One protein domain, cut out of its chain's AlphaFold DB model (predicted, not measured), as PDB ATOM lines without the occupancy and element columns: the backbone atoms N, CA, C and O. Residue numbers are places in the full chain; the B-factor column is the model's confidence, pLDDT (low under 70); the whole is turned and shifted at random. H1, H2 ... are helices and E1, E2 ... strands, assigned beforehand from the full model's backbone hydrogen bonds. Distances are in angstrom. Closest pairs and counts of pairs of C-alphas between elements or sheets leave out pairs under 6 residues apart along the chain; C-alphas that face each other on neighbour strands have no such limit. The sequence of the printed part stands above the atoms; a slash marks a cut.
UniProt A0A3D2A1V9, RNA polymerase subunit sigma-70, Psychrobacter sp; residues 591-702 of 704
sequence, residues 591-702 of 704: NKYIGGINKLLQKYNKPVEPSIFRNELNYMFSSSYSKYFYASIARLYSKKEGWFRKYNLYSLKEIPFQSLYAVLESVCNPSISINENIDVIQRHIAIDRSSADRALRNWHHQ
ATOM      1  N   ASN A 591      40.350   8.941  17.802       93.31
ATOM      2  CA  ASN A 591      39.060   8.327  17.480       93.31
ATOM      3  C   ASN A 591      37.922   8.962  18.286       93.31
ATOM      4  O   ASN A 591      36.852   9.242  17.736       93.31
ATOM      5  N   LYS A 592      38.168   9.274  19.566       94.75
ATOM      6  CA  LYS A 592      37.225  10.017  20.411       94.75
ATOM      7  C   LYS A 592      36.877  11.382  19.811       94.75
ATOM      8  O   LYS A 592      35.700  11.745  19.753       94.75
ATOM      9  N   TYR A 593      37.872  12.134  19.337       95.31
ATOM     10  CA  TYR A 593      37.652  13.464  18.760       95.31
ATOM     11  C   TYR A 593      37.008  13.415  17.370       95.31
ATOM     12  O   TYR A 593      36.089  14.190  17.113       95.31
ATOM     13  N   ILE A 594      37.417  12.483  16.508       96.00
ATOM     14  CA  ILE A 594      36.802  12.245  15.192       96.00
ATOM     15  C   ILE A 594      35.319  11.884  15.362       96.00
ATOM     16  O   ILE A 594      34.452  12.511  14.750       96.00
ATOM     17  N   GLY A 595      35.008  10.949  16.267       95.06
ATOM     18  CA  GLY A 595      33.630  10.576  16.590       95.06
ATOM     19  C   GLY A 595      32.819  11.737  17.176       95.06
ATOM     20  O   GLY A 595      31.647  11.907  16.836       95.06
ATOM     21  N   GLY A 596      33.441  12.573  18.014       95.69
ATOM     22  CA  GLY A 596      32.844  13.806  18.531       95.69
ATOM     23  C   GLY A 596      32.492  14.804  17.425       95.69
ATOM     24  O   GLY A 596      31.363  15.293  17.382       95.69
ATOM     25  N   ILE A 597      33.415  15.057  16.492       97.25
ATOM     26  CA  ILE A 597      33.179  15.923  15.326       97.25
ATOM     27  C   ILE A 597      32.021  15.372  14.488       97.25
ATOM     28  O   ILE A 597      31.099  16.123  14.172       97.25
ATOM     29  N   ASN A 598      32.005  14.066  14.202       96.56
ATOM     30  CA  ASN A 598      30.933  13.443  13.424       96.56
ATOM     31  C   ASN A 598      29.553  13.656  14.070       96.56
ATOM     32  O   ASN A 598      28.607  14.074  13.402       96.56
ATOM     33  N   LYS A 599      29.446  13.447  15.391       95.62
ATOM     34  CA  LYS A 599      28.210  13.697  16.153       95.62
ATOM     35  C   LYS A 599      27.763  15.155  16.063       95.62
ATOM     36  O   LYS A 599      26.568  15.414  15.957       95.62
ATOM     37  N   LEU A 600      28.693  16.111  16.080       96.38
ATOM     38  CA  LEU A 600      28.359  17.526  15.913       96.38
ATOM     39  C   LEU A 600      27.886  17.835  14.490       96.38
ATOM     40  O   LEU A 600      26.881  18.523  14.327       96.38
ATOM     41  N   LEU A 601      28.538  17.289  13.462       96.25
ATOM     42  CA  LEU A 601      28.080  17.447  12.080       96.25
ATOM     43  C   LEU A 601      26.662  16.876  11.883       96.25
ATOM     44  O   LEU A 601      25.840  17.508  11.219       96.25
ATOM     45  N   GLN A 602      26.344  15.740  12.519       94.38
ATOM     46  CA  GLN A 602      24.988  15.172  12.554       94.38
ATOM     47  C   GLN A 602      24.002  16.078  13.307       94.38
ATOM     48  O   GLN A 602      22.928  16.371  12.786       94.38
ATOM     49  N   LYS A 603      24.378  16.555  14.504       94.81
ATOM     50  CA  LYS A 603      23.555  17.423  15.368       94.81
ATOM     51  C   LYS A 603      23.137  18.709  14.660       94.81
ATOM     52  O   LYS A 603      21.980  19.104  14.755       94.81
ATOM     53  N   TYR A 604      24.067  19.378  13.980       93.88
ATOM     54  CA  TYR A 604      23.789  20.669  13.345       93.88
ATOM     55  C   TYR A 604      23.184  20.541  11.941       93.88
ATOM     56  O   TYR A 604      22.465  21.452  11.535       93.88
ATOM     57  N   ASN A 605      23.448  19.446  11.209       91.62
ATOM     58  CA  ASN A 605      22.889  19.149   9.877       91.62
ATOM     59  C   ASN A 605      22.985  20.317   8.864       91.62
ATOM     60  O   ASN A 605      22.144  20.477   7.980       91.62
ATOM     61  N   LYS A 606      24.023  21.146   9.003       93.31
ATOM     62  CA  LYS A 606      24.393  22.274   8.136       93.31
ATOM     63  C   LYS A 606      25.908  22.492   8.231       93.31
ATOM     64  O   LYS A 606      26.514  21.921   9.141       93.31
ATOM     65  N   PRO A 607      26.539  23.291   7.351       95.88
ATOM     66  CA  PRO A 607      27.978  23.520   7.421       95.88
ATOM     67  C   PRO A 607      28.402  24.067   8.788       95.88
ATOM     68  O   PRO A 607      27.814  25.022   9.290       95.88
ATOM     69  N   VAL A 608      29.414  23.451   9.392       96.31
ATOM     70  CA  VAL A 608      29.914  23.752  10.736       96.31
ATOM     71  C   VAL A 608      31.304  24.372  10.645       96.31
ATOM     72  O   VAL A 608      32.193  23.841   9.973       96.31
ATOM     73  N   GLU A 609      31.497  25.497  11.328       95.44
ATOM     74  CA  GLU A 609      32.795  26.145  11.505       95.44
ATOM     75  C   GLU A 609      33.483  25.602  12.784       95.44
ATOM     76  O   GLU A 609      32.813  25.372  13.798       95.44
ATOM     77  N   PRO A 610      34.817  25.386  12.781       95.06
ATOM     78  CA  PRO A 610      35.557  24.756  13.880       95.06
ATOM     79  C   PRO A 610      35.432  25.382  15.274       95.06
ATOM     80  O   PRO A 610      35.790  24.738  16.259       95.06
ATOM     81  N   SER A 611      34.939  26.612  15.407       94.62
ATOM     82  CA  SER A 611      34.610  27.197  16.708       94.62
ATOM     83  C   SER A 611      33.521  26.419  17.444       94.62
ATOM     84  O   SER A 611      33.574  26.320  18.668       94.62
ATOM     85  N   ILE A 612      32.596  25.786  16.717       96.19
ATOM     86  CA  ILE A 612      31.598  24.884  17.298       96.19
ATOM     87  C   ILE A 612      32.268  23.625  17.844       96.19
ATOM     88  O   ILE A 612      31.993  23.241  18.978       96.19
ATOM     89  N   PHE A 613      33.192  23.022  17.084       96.25
ATOM     90  CA  PHE A 613      33.964  21.869  17.563       96.25
ATOM     91  C   PHE A 613      34.715  22.222  18.839       96.25
ATOM     92  O   PHE A 613      34.625  21.491  19.819       96.25
ATOM     93  N   ARG A 614      35.383  23.382  18.851       95.31
ATOM     94  CA  ARG A 614      36.068  23.890  20.037       95.31
ATOM     95  C   ARG A 614      35.130  23.966  21.232       95.31
ATOM     96  O   ARG A 614      35.443  23.395  22.264       95.31
ATOM     97  N   ASN A 615      34.012  24.673  21.115       93.19
ATOM     98  CA  ASN A 615      33.165  24.961  22.272       93.19
ATOM     99  C   ASN A 615      32.489  23.692  22.812       93.19
ATOM    100  O   ASN A 615      32.516  23.445  24.015       93.19
ATOM    101  N   GLU A 616      31.936  22.861  21.928       94.81
ATOM    102  CA  GLU A 616      31.182  21.668  22.322       94.81
ATOM    103  C   GLU A 616      32.104  20.528  22.778       94.81
ATOM    104  O   GLU A 616      31.816  19.870  23.775       94.81
ATOM    105  N   LEU A 617      33.227  20.291  22.086       95.56
ATOM    106  CA  LEU A 617      34.131  19.187  22.427       95.56
ATOM    107  C   LEU A 617      35.050  19.524  23.600       95.56
ATOM    108  O   LEU A 617      35.340  18.624  24.385       95.56
ATOM    109  N   ASN A 618      35.470  20.784  23.777       95.31
ATOM    110  CA  ASN A 618      36.188  21.172  24.998       95.31
ATOM    111  C   ASN A 618      35.303  20.977  26.230       95.31
ATOM    112  O   ASN A 618      35.773  20.433  27.225       95.31
ATOM    113  N   TYR A 619      34.021  21.348  26.146       92.50
ATOM    114  CA  TYR A 619      33.066  21.108  27.226       92.50
ATOM    115  C   TYR A 619      32.844  19.606  27.463       92.50
ATOM    116  O   TYR A 619      32.995  19.127  28.583       92.50
ATOM    117  N   MET A 620      32.553  18.845  26.403       91.94
ATOM    118  CA  MET A 620      32.253  17.411  26.491       91.94
ATOM    119  C   MET A 620      33.436  16.572  26.986       91.94
ATOM    120  O   MET A 620      33.237  15.552  27.644       91.94
ATOM    121  N   PHE A 621      34.663  16.964  26.646       93.56
ATOM    122  CA  PHE A 621      35.871  16.191  26.938       93.56
ATOM    123  C   PHE A 621      36.778  16.843  27.981       93.56
ATOM    124  O   PHE A 621      37.914  16.392  28.131       93.56
ATOM    125  N   SER A 622      36.308  17.894  28.661       90.06
ATOM    126  CA  SER A 622      37.082  18.673  29.640       90.06
ATOM    127  C   SER A 622      38.472  19.056  29.116       90.06
ATOM    128  O   SER A 622      39.484  18.887  29.787       90.06
ATOM    129  N   SER A 623      38.516  19.513  27.864       91.62
ATOM    130  CA  SER A 623      39.739  19.889  27.145       91.62
ATOM    131  C   SER A 623      39.812  21.408  26.953       91.62
ATOM    132  O   SER A 623      38.833  22.118  27.174       91.62
ATOM    133  N   SER A 624      40.962  21.921  26.514       92.19
ATOM    134  CA  SER A 624      41.177  23.357  26.277       92.19
ATOM    135  C   SER A 624      41.855  23.644  24.933       92.19
ATOM    136  O   SER A 624      42.624  24.596  24.809       92.19
ATOM    137  N   TYR A 625      41.604  22.816  23.918       94.25
ATOM    138  CA  TYR A 625      42.273  22.941  22.624       94.25
ATOM    139  C   TYR A 625      41.734  24.112  21.798       94.25
ATOM    140  O   TYR A 625      40.575  24.525  21.926       94.25
ATOM    141  N   SER A 626      42.586  24.647  20.923       93.94
ATOM    142  CA  SER A 626      42.232  25.736  20.015       93.94
ATOM    143  C   SER A 626      41.252  25.267  18.930       93.94
ATOM    144  O   SER A 626      41.145  24.083  18.615       93.94
ATOM    145  N   LYS A 627      40.564  26.202  18.263       92.94
ATOM    146  CA  LYS A 627      39.757  25.836  17.087       92.94
ATOM    147  C   LYS A 627      40.607  25.349  15.908       92.94
ATOM    148  O   LYS A 627      40.089  24.630  15.063       92.94
ATOM    149  N   TYR A 628      41.885  25.742  15.844       94.00
ATOM    150  CA  TYR A 628      42.813  25.308  14.798       94.00
ATOM    151  C   TYR A 628      43.156  23.830  14.955       94.00
ATOM    152  O   TYR A 628      43.102  23.108  13.970       94.00
ATOM    153  N   PHE A 629      43.351  23.373  16.194       95.12
ATOM    154  CA  PHE A 629      43.522  21.962  16.529       95.12
ATOM    155  C   PHE A 629      42.334  21.103  16.061       95.12
ATOM    156  O   PHE A 629      42.492  20.104  15.362       95.12
ATOM    157  N   TYR A 630      41.102  21.512  16.373       95.31
ATOM    158  CA  TYR A 630      39.925  20.783  15.888       95.31
ATOM    159  C   TYR A 630      39.779  20.864  14.366       95.31
ATOM    160  O   TYR A 630      39.400  19.885  13.724       95.31
ATOM    161  N   ALA A 631      40.104  22.017  13.776       93.62
ATOM    162  CA  ALA A 631      40.113  22.186  12.330       93.62
ATOM    163  C   ALA A 631      41.165  21.301  11.650       93.62
ATOM    164  O   ALA A 631      40.903  20.834  10.544       93.62
ATOM    165  N   SER A 632      42.327  21.069  12.269       94.88
ATOM    166  CA  SER A 632      43.386  20.229  11.710       94.88
ATOM    167  C   SER A 632      43.004  18.754  11.738       94.88
ATOM    168  O   SER A 632      43.210  18.077  10.733       94.88
ATOM    169  N   ILE A 633      42.355  18.276  12.808       94.88
ATOM    170  CA  ILE A 633      41.757  16.930  12.844       94.88
ATOM    171  C   ILE A 633      40.675  16.818  11.765       94.88
ATOM    172  O   ILE A 633      40.734  15.927  10.919       94.88
ATOM    173  N   ALA A 634      39.717  17.751  11.743       94.31
ATOM    174  CA  ALA A 634      38.625  17.723  10.776       94.31
ATOM    175  C   ALA A 634      39.136  17.710   9.329       94.31
ATOM    176  O   ALA A 634      38.636  16.959   8.498       94.31
ATOM    177  N   ARG A 635      40.170  18.504   9.037       93.44
ATOM    178  CA  ARG A 635      40.824  18.580   7.727       93.44
ATOM    179  C   ARG A 635      41.513  17.284   7.331       93.44
ATOM    180  O   ARG A 635      41.341  16.847   6.200       93.44
ATOM    181  N   LEU A 636      42.305  16.714   8.236       92.56
ATOM    182  CA  LEU A 636      43.108  15.525   7.957       92.56
ATOM    183  C   LEU A 636      42.217  14.300   7.707       92.56
ATOM    184  O   LEU A 636      42.515  13.479   6.844       92.56
ATOM    185  N   TYR A 637      41.093  14.213   8.424       93.06
ATOM    186  CA  TYR A 637      40.202  13.056   8.384       93.06
ATOM    187  C   TYR A 637      38.949  13.245   7.519       93.06
ATOM    188  O   TYR A 637      38.261  12.261   7.263       93.06
ATOM    189  N   SER A 638      38.670  14.442   6.983       92.62
ATOM    190  CA  SER A 638      37.424  14.697   6.235       92.62
ATOM    191  C   SER A 638      37.210  13.731   5.076       92.62
ATOM    192  O   SER A 638      36.111  13.227   4.893       92.62
ATOM    193  N   LYS A 639      38.263  13.427   4.305       89.50
ATOM    194  CA  LYS A 639      38.156  12.499   3.169       89.50
ATOM    195  C   LYS A 639      37.879  11.064   3.627       89.50
ATOM    196  O   LYS A 639      37.092  10.375   2.989       89.50
ATOM    197  N   LYS A 640      38.516  10.627   4.718       91.94
ATOM    198  CA  LYS A 640      38.360   9.276   5.277       91.94
ATOM    199  C   LYS A 640      36.959   9.070   5.857       91.94
ATOM    200  O   LYS A 640      36.358   8.030   5.626       91.94
ATOM    201  N   GLU A 641      36.441  10.074   6.554       93.50
ATOM    202  CA  GLU A 641      35.134  10.032   7.222       93.50
ATOM    203  C   GLU A 641      33.966  10.453   6.306       93.50
ATOM    204  O   GLU A 641      32.819  10.517   6.744       93.50
ATOM    205  N   GLY A 642      34.237  10.764   5.032       92.00
ATOM    206  CA  GLY A 642      33.216  11.170   4.061       92.00
ATOM    207  C   GLY A 642      32.623  12.563   4.303       92.00
ATOM    208  O   GLY A 642      31.523  12.857   3.841       92.00
ATOM    209  N   TRP A 643      33.323  13.435   5.031       95.94
ATOM    210  CA  TRP A 643      32.891  14.807   5.284       95.94
ATOM    211  C   TRP A 643      33.224  15.719   4.104       95.94
ATOM    212  O   TRP A 643      34.361  15.781   3.626       95.94
ATOM    213  N   PHE A 644      32.245  16.518   3.690       94.56
ATOM    214  CA  PHE A 644      32.453  17.604   2.747       94.56
ATOM    215  C   PHE A 644      33.186  18.747   3.439       94.56
ATOM    216  O   PHE A 644      32.834  19.153   4.551       94.56
ATOM    217  N   ARG A 645      34.198  19.291   2.760       92.25
ATOM    218  CA  ARG A 645      35.012  20.404   3.248       92.25
ATOM    219  C   ARG A 645      35.111  21.502   2.192       92.25
ATOM    220  O   ARG A 645      35.476  21.239   1.049       92.25
ATOM    221  N   LYS A 646      34.886  22.749   2.614       91.00
ATOM    222  CA  LYS A 646      35.161  23.969   1.838       91.00
ATOM    223  C   LYS A 646      35.867  24.982   2.738       91.00
ATOM    224  O   LYS A 646      35.276  25.508   3.676       91.00
ATOM    225  N   TYR A 647      37.164  25.201   2.499       86.31
ATOM    226  CA  TYR A 647      38.068  25.965   3.374       86.31
ATOM    227  C   TYR A 647      38.004  25.511   4.845       86.31
ATOM    228  O   TYR A 647      38.620  24.499   5.199       86.31
ATOM    229  N   ASN A 648      37.269  26.255   5.679       86.88
ATOM    230  CA  ASN A 648      37.097  26.042   7.117       86.88
ATOM    231  C   ASN A 648      35.651  25.665   7.487       86.88
ATOM    232  O   ASN A 648      35.271  25.807   8.642       86.88
ATOM    233  N   LEU A 649      34.842  25.216   6.527       93.62
ATOM    234  CA  LEU A 649      33.499  24.690   6.758       93.62
ATOM    235  C   LEU A 649      33.484  23.182   6.515       93.62
ATOM    236  O   LEU A 649      34.082  22.707   5.543       93.62
ATOM    237  N   TYR A 650      32.779  22.460   7.384       95.94
ATOM    238  CA  TYR A 650      32.674  21.001   7.372       95.94
ATOM    239  C   TYR A 650      31.212  20.567   7.451       95.94
ATOM    240  O   TYR A 650      30.427  21.174   8.175       95.94
ATOM    241  N   SER A 651      30.823  19.533   6.712       95.44
ATOM    242  CA  SER A 651      29.433  19.067   6.651       95.44
ATOM    243  C   SER A 651      29.362  17.600   6.231       95.44
ATOM    244  O   SER A 651      30.257  17.101   5.557       95.44
ATOM    245  N   LEU A 652      28.272  16.915   6.581       94.12
ATOM    246  CA  LEU A 652      27.947  15.586   6.038       94.12
ATOM    247  C   LEU A 652      27.309  15.648   4.644       94.12
ATOM    248  O   LEU A 652      27.215  14.637   3.959       94.12
ATOM    249  N   LYS A 653      26.859  16.835   4.235       93.25
ATOM    250  CA  LYS A 653      26.276  17.123   2.921       93.25
ATOM    251  C   LYS A 653      27.140  18.130   2.181       93.25
ATOM    252  O   LYS A 653      27.869  18.891   2.820       93.25
ATOM    253  N   GLU A 654      27.005  18.173   0.862       92.06
ATOM    254  CA  GLU A 654      27.684  19.165   0.035       92.06
ATOM    255  C   GLU A 654      27.467  20.587   0.573       92.06
ATOM    256  O   GLU A 654      26.369  20.963   0.988       92.06
ATOM    257  N   ILE A 655      28.553  21.358   0.634       93.19
ATOM    258  CA  ILE A 655      28.536  22.715   1.175       93.19
ATOM    259  C   ILE A 655      28.217  23.666   0.014       93.19
ATOM    260  O   ILE A 655      29.029  23.760  -0.907       93.19
ATOM    261  N   PRO A 656      27.093  24.407   0.063       88.94
ATOM    262  CA  PRO A 656      26.656  25.262  -1.046       88.94
ATOM    263  C   PRO A 656      27.479  26.553  -1.187       88.94
ATOM    264  O   PRO A 656      27.271  27.330  -2.112       88.94
ATOM    265  N   PHE A 657      28.429  26.789  -0.279       89.06
ATOM    266  CA  PHE A 657      29.265  27.982  -0.229       89.06
ATOM    267  C   PHE A 657      30.736  27.624  -0.424       89.06
ATOM    268  O   PHE A 657      31.222  26.623   0.109       89.06
ATOM    269  N   GLN A 658      31.481  28.473  -1.133       84.81
ATOM    270  CA  GLN A 658      32.912  28.241  -1.321       84.81
ATOM    271  C   GLN A 658      33.719  28.534  -0.056       84.81
ATOM    272  O   GLN A 658      34.715  27.866   0.163       84.81
ATOM    273  N   SER A 659      33.318  29.482   0.794       87.62
ATOM    274  CA  SER A 659      34.041  29.851   2.020       87.62
ATOM    275  C   SER A 659      33.107  30.522   3.033       87.62
ATOM    276  O   SER A 659      31.972  30.848   2.699       87.62
ATOM    277  N   LEU A 660      33.586  30.778   4.260       87.00
ATOM    278  CA  LEU A 660      32.848  31.596   5.235       87.00
ATOM    279  C   LEU A 660      32.557  32.999   4.683       87.00
ATOM    280  O   LEU A 660      31.465  33.506   4.879       87.00
ATOM    281  N   TYR A 661      33.503  33.595   3.959       88.00
ATOM    282  CA  TYR A 661      33.333  34.910   3.343       88.00
ATOM    283  C   TYR A 661      32.219  34.903   2.281       88.00
ATOM    284  O   TYR A 661      31.369  35.784   2.290       88.00
ATOM    285  N   ALA A 662      32.142  33.852   1.455       87.75
ATOM    286  CA  ALA A 662      31.058  33.696   0.481       87.75
ATOM    287  C   ALA A 662      29.680  33.555   1.155       87.75
ATOM    288  O   ALA A 662      28.679  34.010   0.609       87.75
ATOM    289  N   VAL A 663      29.621  32.957   2.356       89.75
ATOM    290  CA  VAL A 663      28.393  32.965   3.168       89.75
ATOM    291  C   VAL A 663      28.023  34.408   3.501       89.75
ATOM    292  O   VAL A 663      26.905  34.808   3.197       89.75
ATOM    293  N   LEU A 664      28.958  35.191   4.053       89.81
ATOM    294  CA  LEU A 664      28.719  36.591   4.428       89.81
ATOM    295  C   LEU A 664      28.192  37.415   3.245       89.81
ATOM    296  O   LEU A 664      27.157  38.054   3.381       89.81
ATOM    297  N   GLU A 665      28.825  37.331   2.073       88.44
ATOM    298  CA  GLU A 665      28.366  38.045   0.869       88.44
ATOM    299  C   GLU A 665      26.967  37.625   0.409       88.44
ATOM    300  O   GLU A 665      26.199  38.450  -0.076       88.44
ATOM    301  N   SER A 666      26.633  36.342   0.549       87.50
ATOM    302  CA  SER A 666      25.364  35.811   0.051       87.50
ATOM    303  C   SER A 666      24.166  36.088   0.961       87.50
ATOM    304  O   SER A 666      23.045  36.150   0.460       87.50
ATOM    305  N   VAL A 667      24.372  36.214   2.281       88.44
ATOM    306  CA  VAL A 667      23.257  36.293   3.247       88.44
ATOM    307  C   VAL A 667      23.278  37.510   4.170       88.44
ATOM    308  O   VAL A 667      22.242  37.811   4.758       88.44
ATOM    309  N   CYS A 668      24.403  38.210   4.334       88.94
ATOM    310  CA  CYS A 668      24.487  39.367   5.230       88.94
ATOM    311  C   CYS A 668      24.179  40.683   4.515       88.94
ATOM    312  O   CYS A 668      24.436  40.846   3.326       88.94
ATOM    313  N   ASN A 669      23.671  41.657   5.272       85.75
ATOM    314  CA  ASN A 669      23.377  43.000   4.783       85.75
ATOM    315  C   ASN A 669      24.171  44.039   5.600       85.75
ATOM    316  O   ASN A 669      23.974  44.110   6.812       85.75
ATOM    317  N   PRO A 670      25.041  44.867   4.989       82.00
ATOM    318  CA  PRO A 670      25.792  45.900   5.715       82.00
ATOM    319  C   PRO A 670      24.906  46.958   6.397       82.00
ATOM    320  O   PRO A 670      25.353  47.635   7.316       82.00
ATOM    321  N   SER A 671      23.650  47.102   5.964       82.94
ATOM    322  CA  SER A 671      22.701  48.096   6.482       82.94
ATOM    323  C   SER A 671      22.001  47.690   7.786       82.94
ATOM    324  O   SER A 671      21.260  48.499   8.342       82.94
ATOM    325  N   ILE A 672      22.186  46.453   8.266       86.50
ATOM    326  CA  ILE A 672      21.618  45.969   9.540       86.50
ATOM    327  C   ILE A 672      22.720  45.756  10.580       86.50
ATOM    328  O   ILE A 672      23.904  45.669  10.251       86.50
ATOM    329  N   SER A 673      22.347  45.663  11.858       87.50
ATOM    330  CA  SER A 673      23.331  45.561  12.936       87.50
ATOM    331  C   SER A 673      24.161  44.271  12.851       87.50
ATOM    332  O   SER A 673      23.710  43.236  12.354       87.50
ATOM    333  N   ILE A 674      25.385  44.300  13.394       85.56
ATOM    334  CA  ILE A 674      26.256  43.110  13.469       85.56
ATOM    335  C   ILE A 674      25.530  41.947  14.162       85.56
ATOM    336  O   ILE A 674      25.617  40.819  13.692       85.56
ATOM    337  N   ASN A 675      24.770  42.210  15.229       87.75
ATOM    338  CA  ASN A 675      24.031  41.172  15.952       87.75
ATOM    339  C   ASN A 675      22.946  40.511  15.087       87.75
ATOM    340  O   ASN A 675      22.833  39.287  15.092       87.75
ATOM    341  N   GLU A 676      22.202  41.291  14.300       88.00
ATOM    342  CA  GLU A 676      21.201  40.744  13.374       88.00
ATOM    343  C   GLU A 676      21.865  39.925  12.260       88.00
ATOM    344  O   GLU A 676      21.402  38.834  11.930       88.00
ATOM    345  N   ASN A 677      22.999  40.392  11.733       91.19
ATOM    346  CA  ASN A 677      23.786  39.633  10.763       91.19
ATOM    347  C   ASN A 677      24.337  38.318  11.345       91.19
ATOM    348  O   ASN A 677      24.357  37.308  10.640       91.19
ATOM    349  N   ILE A 678      24.746  38.287  12.621       91.31
ATOM    350  CA  ILE A 678      25.164  37.045  13.299       91.31
ATOM    351  C   ILE A 678      24.013  36.039  13.307       91.31
ATOM    352  O   ILE A 678      24.220  34.884  12.929       91.31
ATOM    353  N   ASP A 679      22.808  36.467  13.690       90.75
ATOM    354  CA  ASP A 679      21.640  35.586  13.731       90.75
ATOM    355  C   ASP A 679      21.280  35.064  12.325       90.75
ATOM    356  O   ASP A 679      20.900  33.900  12.180       90.75
ATOM    357  N   VAL A 680      21.455  35.875  11.273       91.06
ATOM    358  CA  VAL A 680      21.271  35.450   9.873       91.06
ATOM    359  C   VAL A 680      22.296  34.387   9.471       91.06
ATOM    360  O   VAL A 680      21.906  33.309   9.023       91.06
ATOM    361  N   ILE A 681      23.593  34.616   9.689       92.75
ATOM    362  CA  ILE A 681      24.648  33.635   9.365       92.75
ATOM    363  C   ILE A 681      24.409  32.323  10.105       92.75
ATOM    364  O   ILE A 681      24.525  31.244   9.520       92.75
ATOM    365  N   GLN A 682      24.042  32.407  11.386       93.12
ATOM    366  CA  GLN A 682      23.797  31.241  12.223       93.12
ATOM    367  C   GLN A 682      22.608  30.399  11.748       93.12
ATOM    368  O   GLN A 682      22.519  29.232  12.128       93.12
ATOM    369  N   ARG A 683      21.715  30.906  10.883       91.38
ATOM    370  CA  ARG A 683      20.692  30.079  10.212       91.38
ATOM    371  C   ARG A 683      21.304  29.180   9.140       91.38
ATOM    372  O   ARG A 683      20.914  28.019   9.049       91.38
ATOM    373  N   HIS A 684      22.302  29.670   8.408       92.50
ATOM    374  CA  HIS A 684      22.908  28.976   7.268       92.50
ATOM    375  C   HIS A 684      24.107  28.099   7.639       92.50
ATOM    376  O   HIS A 684      24.290  27.035   7.050       92.50
ATOM    377  N   ILE A 685      24.899  28.499   8.635       94.19
ATOM    378  CA  ILE A 685      26.052  27.736   9.125       94.19
ATOM    379  C   ILE A 685      26.053  27.672  10.656       94.19
ATOM    380  O   ILE A 685      25.524  28.549  11.333       94.19
ATOM    381  N   ALA A 686      26.634  26.626  11.233       94.88
ATOM    382  CA  ALA A 686      26.872  26.546  12.667       94.88
ATOM    383  C   ALA A 686      28.220  27.207  12.989       94.88
ATOM    384  O   ALA A 686      29.276  26.681  12.644       94.88
ATOM    385  N   ILE A 687      28.175  28.365  13.641       94.69
ATOM    386  CA  ILE A 687      29.343  29.163  14.030       94.69
ATOM    387  C   ILE A 687      29.083  29.801  15.395       94.69
ATOM    388  O   ILE A 687      27.946  30.175  15.694       94.69
ATOM    389  N   ASP A 688      30.105  29.920  16.244       92.94
ATOM    390  CA  ASP A 688      29.942  30.610  17.521       92.94
ATOM    391  C   ASP A 688      29.819  32.134  17.348       92.94
ATOM    392  O   ASP A 688      30.348  32.718  16.398       92.94
ATOM    393  N   ARG A 689      29.112  32.799  18.275       90.88
ATOM    394  CA  ARG A 689      28.852  34.248  18.176       90.88
ATOM    395  C   ARG A 689      30.143  35.070  18.103       90.88
ATOM    396  O   ARG A 689      30.221  36.011  17.326       90.88
ATOM    397  N   SER A 690      31.177  34.683  18.853       89.25
ATOM    398  CA  SER A 690      32.469  35.390  18.884       89.25
ATOM    399  C   SER A 690      33.252  35.311  17.566       89.25
ATOM    400  O   SER A 690      34.027  36.200  17.216       89.25
ATOM    401  N   SER A 691      33.104  34.212  16.833       89.19
ATOM    402  CA  SER A 691      33.765  33.972  15.555       89.19
ATOM    403  C   SER A 691      32.959  34.589  14.424       89.19
ATOM    404  O   SER A 691      33.570  35.134  13.510       89.19
ATOM    405  N   ALA A 692      31.627  34.578  14.524       90.06
ATOM    406  CA  ALA A 692      30.746  35.306  13.620       90.06
ATOM    407  C   ALA A 692      30.964  36.826  13.708       90.06
ATOM    408  O   ALA A 692      31.183  37.449  12.675       90.06
ATOM    409  N   ASP A 693      31.013  37.406  14.916       91.12
ATOM    410  CA  ASP A 693      31.300  38.838  15.127       91.12
ATOM    411  C   ASP A 693      32.643  39.244  14.499       91.12
ATOM    412  O   ASP A 693      32.702  40.173  13.698       91.12
ATOM    413  N   ARG A 694      33.718  38.490  14.770       88.31
ATOM    414  CA  ARG A 694      35.037  38.758  14.169       88.31
ATOM    415  C   ARG A 694      35.027  38.650  12.646       88.31
ATOM    416  O   ARG A 694      35.651  39.472  11.980       88.31
ATOM    417  N   ALA A 695      34.350  37.644  12.094       86.94
ATOM    418  CA  ALA A 695      34.249  37.473  10.648       86.94
ATOM    419  C   ALA A 695      33.478  38.633   9.998       86.94
ATOM    420  O   ALA A 695      33.928  39.160   8.985       86.94
ATOM    421  N   LEU A 696      32.383  39.077  10.619       88.06
ATOM    422  CA  LEU A 696      31.577  40.209  10.162       88.06
ATOM    423  C   LEU A 696      32.316  41.541  10.238       88.06
ATOM    424  O   LEU A 696      32.245  42.315   9.289       88.06
ATOM    425  N   ARG A 697      33.056  41.801  11.323       86.81
ATOM    426  CA  ARG A 697      33.889  43.010  11.440       86.81
ATOM    427  C   ARG A 697      34.938  43.062  10.338       86.81
ATOM    428  O   ARG A 697      35.071  44.082   9.676       86.81
ATOM    429  N   ASN A 698      35.634  41.950  10.099       84.88
ATOM    430  CA  ASN A 698      36.622  41.867   9.022       84.88
ATOM    431  C   ASN A 698      35.985  42.060   7.638       84.88
ATOM    432  O   ASN A 698      36.575  42.719   6.792       84.88
ATOM    433  N   TRP A 699      34.790  41.508   7.421       86.00
ATOM    434  CA  TRP A 699      34.028  41.670   6.181       86.00
ATOM    435  C   TRP A 699      33.582  43.123   5.960       86.00
ATOM    436  O   TRP A 699      33.798  43.666   4.883       86.00
ATOM    437  N   HIS A 700      33.061  43.799   6.992       80.81
ATOM    438  CA  HIS A 700      32.713  45.226   6.920       80.81
ATOM    439  C   HIS A 700      33.931  46.103   6.607       80.81
ATOM    440  O   HIS A 700      33.840  46.976   5.750       80.81
ATOM    441  N   HIS A 701      35.078  45.841   7.240       77.69
ATOM    442  CA  HIS A 701      36.334  46.555   6.973       77.69
ATOM    443  C   HIS A 701      36.910  46.346   5.560       77.69
ATOM    444  O   HIS A 701      37.850  47.042   5.202       77.69
ATOM    445  N   GLN A 702      36.413  45.376   4.788       70.25
ATOM    446  CA  GLN A 702      36.821  45.155   3.393       70.25
ATOM    447  C   GLN A 702      35.847  45.761   2.374       70.25
ATOM    448  O   GLN A 702      36.206  45.898   1.208       70.25
TER     449      GLN A 702
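AT A GLANCE: This is residues 591 to 702 of the 704 residues of the protein "RNA polymerase subunit sigma-70" of Psychrobacter sp (UniProt A0A3D2A1V9). Two small lobes follow each other along the longest axis: the first has H1, H2 and H3 packed crosswise on one another, with the short hairpin of E1 and E2 beside H1 and H3, and the second is a triangle of three crossed helices, H4, H5 and H6. Residues 652 to 659 run from the first lobe to the second. The printed part has 112 residues, with six named helices and two named strands in the order H1, H2, H3, E1, E2, H4, H5, H6; the sheet, in the order E1, E2, is antiparallel, and the class is mostly helix. The whole is compact, with a radius of gyration of the C-alphas of 13.8 A, and its outline is elongated, with spans of 44 by 29 by 22 A.

IN THESE COORDINATES: H1, residues 591 to 604, begins at C-alpha 591 (39.060, 8.327, 17.480) and is 20.1 A long. H2, residues 610 to 621, is 15.6 A long, and H3, residues 627 to 637, is 15.5 A. E1 is residues 644 to 646 and E2 residues 649 to 651. H4, residues 660 to 667, begins at C-alpha 660 (32.848, 31.596, 5.235) and is 10.9 A long. H5, residues 674 to 684, is 15.8 A long. H6, residues 689 to 702, is 20.0 A long and ends at C-alpha 702 (36.821, 45.155, 3.393).

HOW THE PARTS SIT: With residues 613 to 617 alone H2 touches H1, at a steep tilt of 60 degrees, opposite ways; the closest C-alphas, of Ile 597 and Phe 613, are 6.4 A apart. With residues 593 to 597 alone H1 touches H3, about perpendicular at 81 degrees, closest at Ile 594 and Ile 633, C-alphas 7.2 A apart. With residues 610 to 614 alone H2 touches H3, about perpendicular at 84 degrees; the closest C-alphas, of Arg 614 and Lys 627, are 5.1 A apart. E1 and E2 form an antiparallel hairpin, with N 644 and O 651 at 2.8 A and N 649 and O 646 at 2.9 A, within hydrogen-bond range. The closest C-alphas of H1 and E2, of Leu 601 and Ser 651, are 5.8 A apart. H2 and H6 are close but not clearly touching, with the C-alphas of Ser 611 and Ser 691 6.9 A apart. H4 touches H5, about perpendicular at 82 degrees, closest at Val 667 and Ile 681, C-alphas 6.8 A apart. With residues 695 to 699 alone H6 touches H4, about perpendicular at 79 degrees; the closest C-alphas, of Leu 664 and Leu 696, are 7.4 A apart. H5 touches H6, opposite ways at a steep tilt of 69.5 degrees, only just short of about perpendicular; the closest C-alphas, of Ile 678 and Ala 692, are 5.9 A apart. H1 and H6 are apart, as are H3 and H5. Every O i to N i+4 pair is within hydrogen-bond range in H1, H2, H3, H4 and H6, and 6 of 7 are in H5.

THE WHOLE: The two C-alphas farthest apart, of Asn 591 and Ser 671, are 44.4 A apart. The printed part has no cut, and none of the links between its named elements is long. The mean pLDDT of the printed part is 91.5, and no printed residue is under 70.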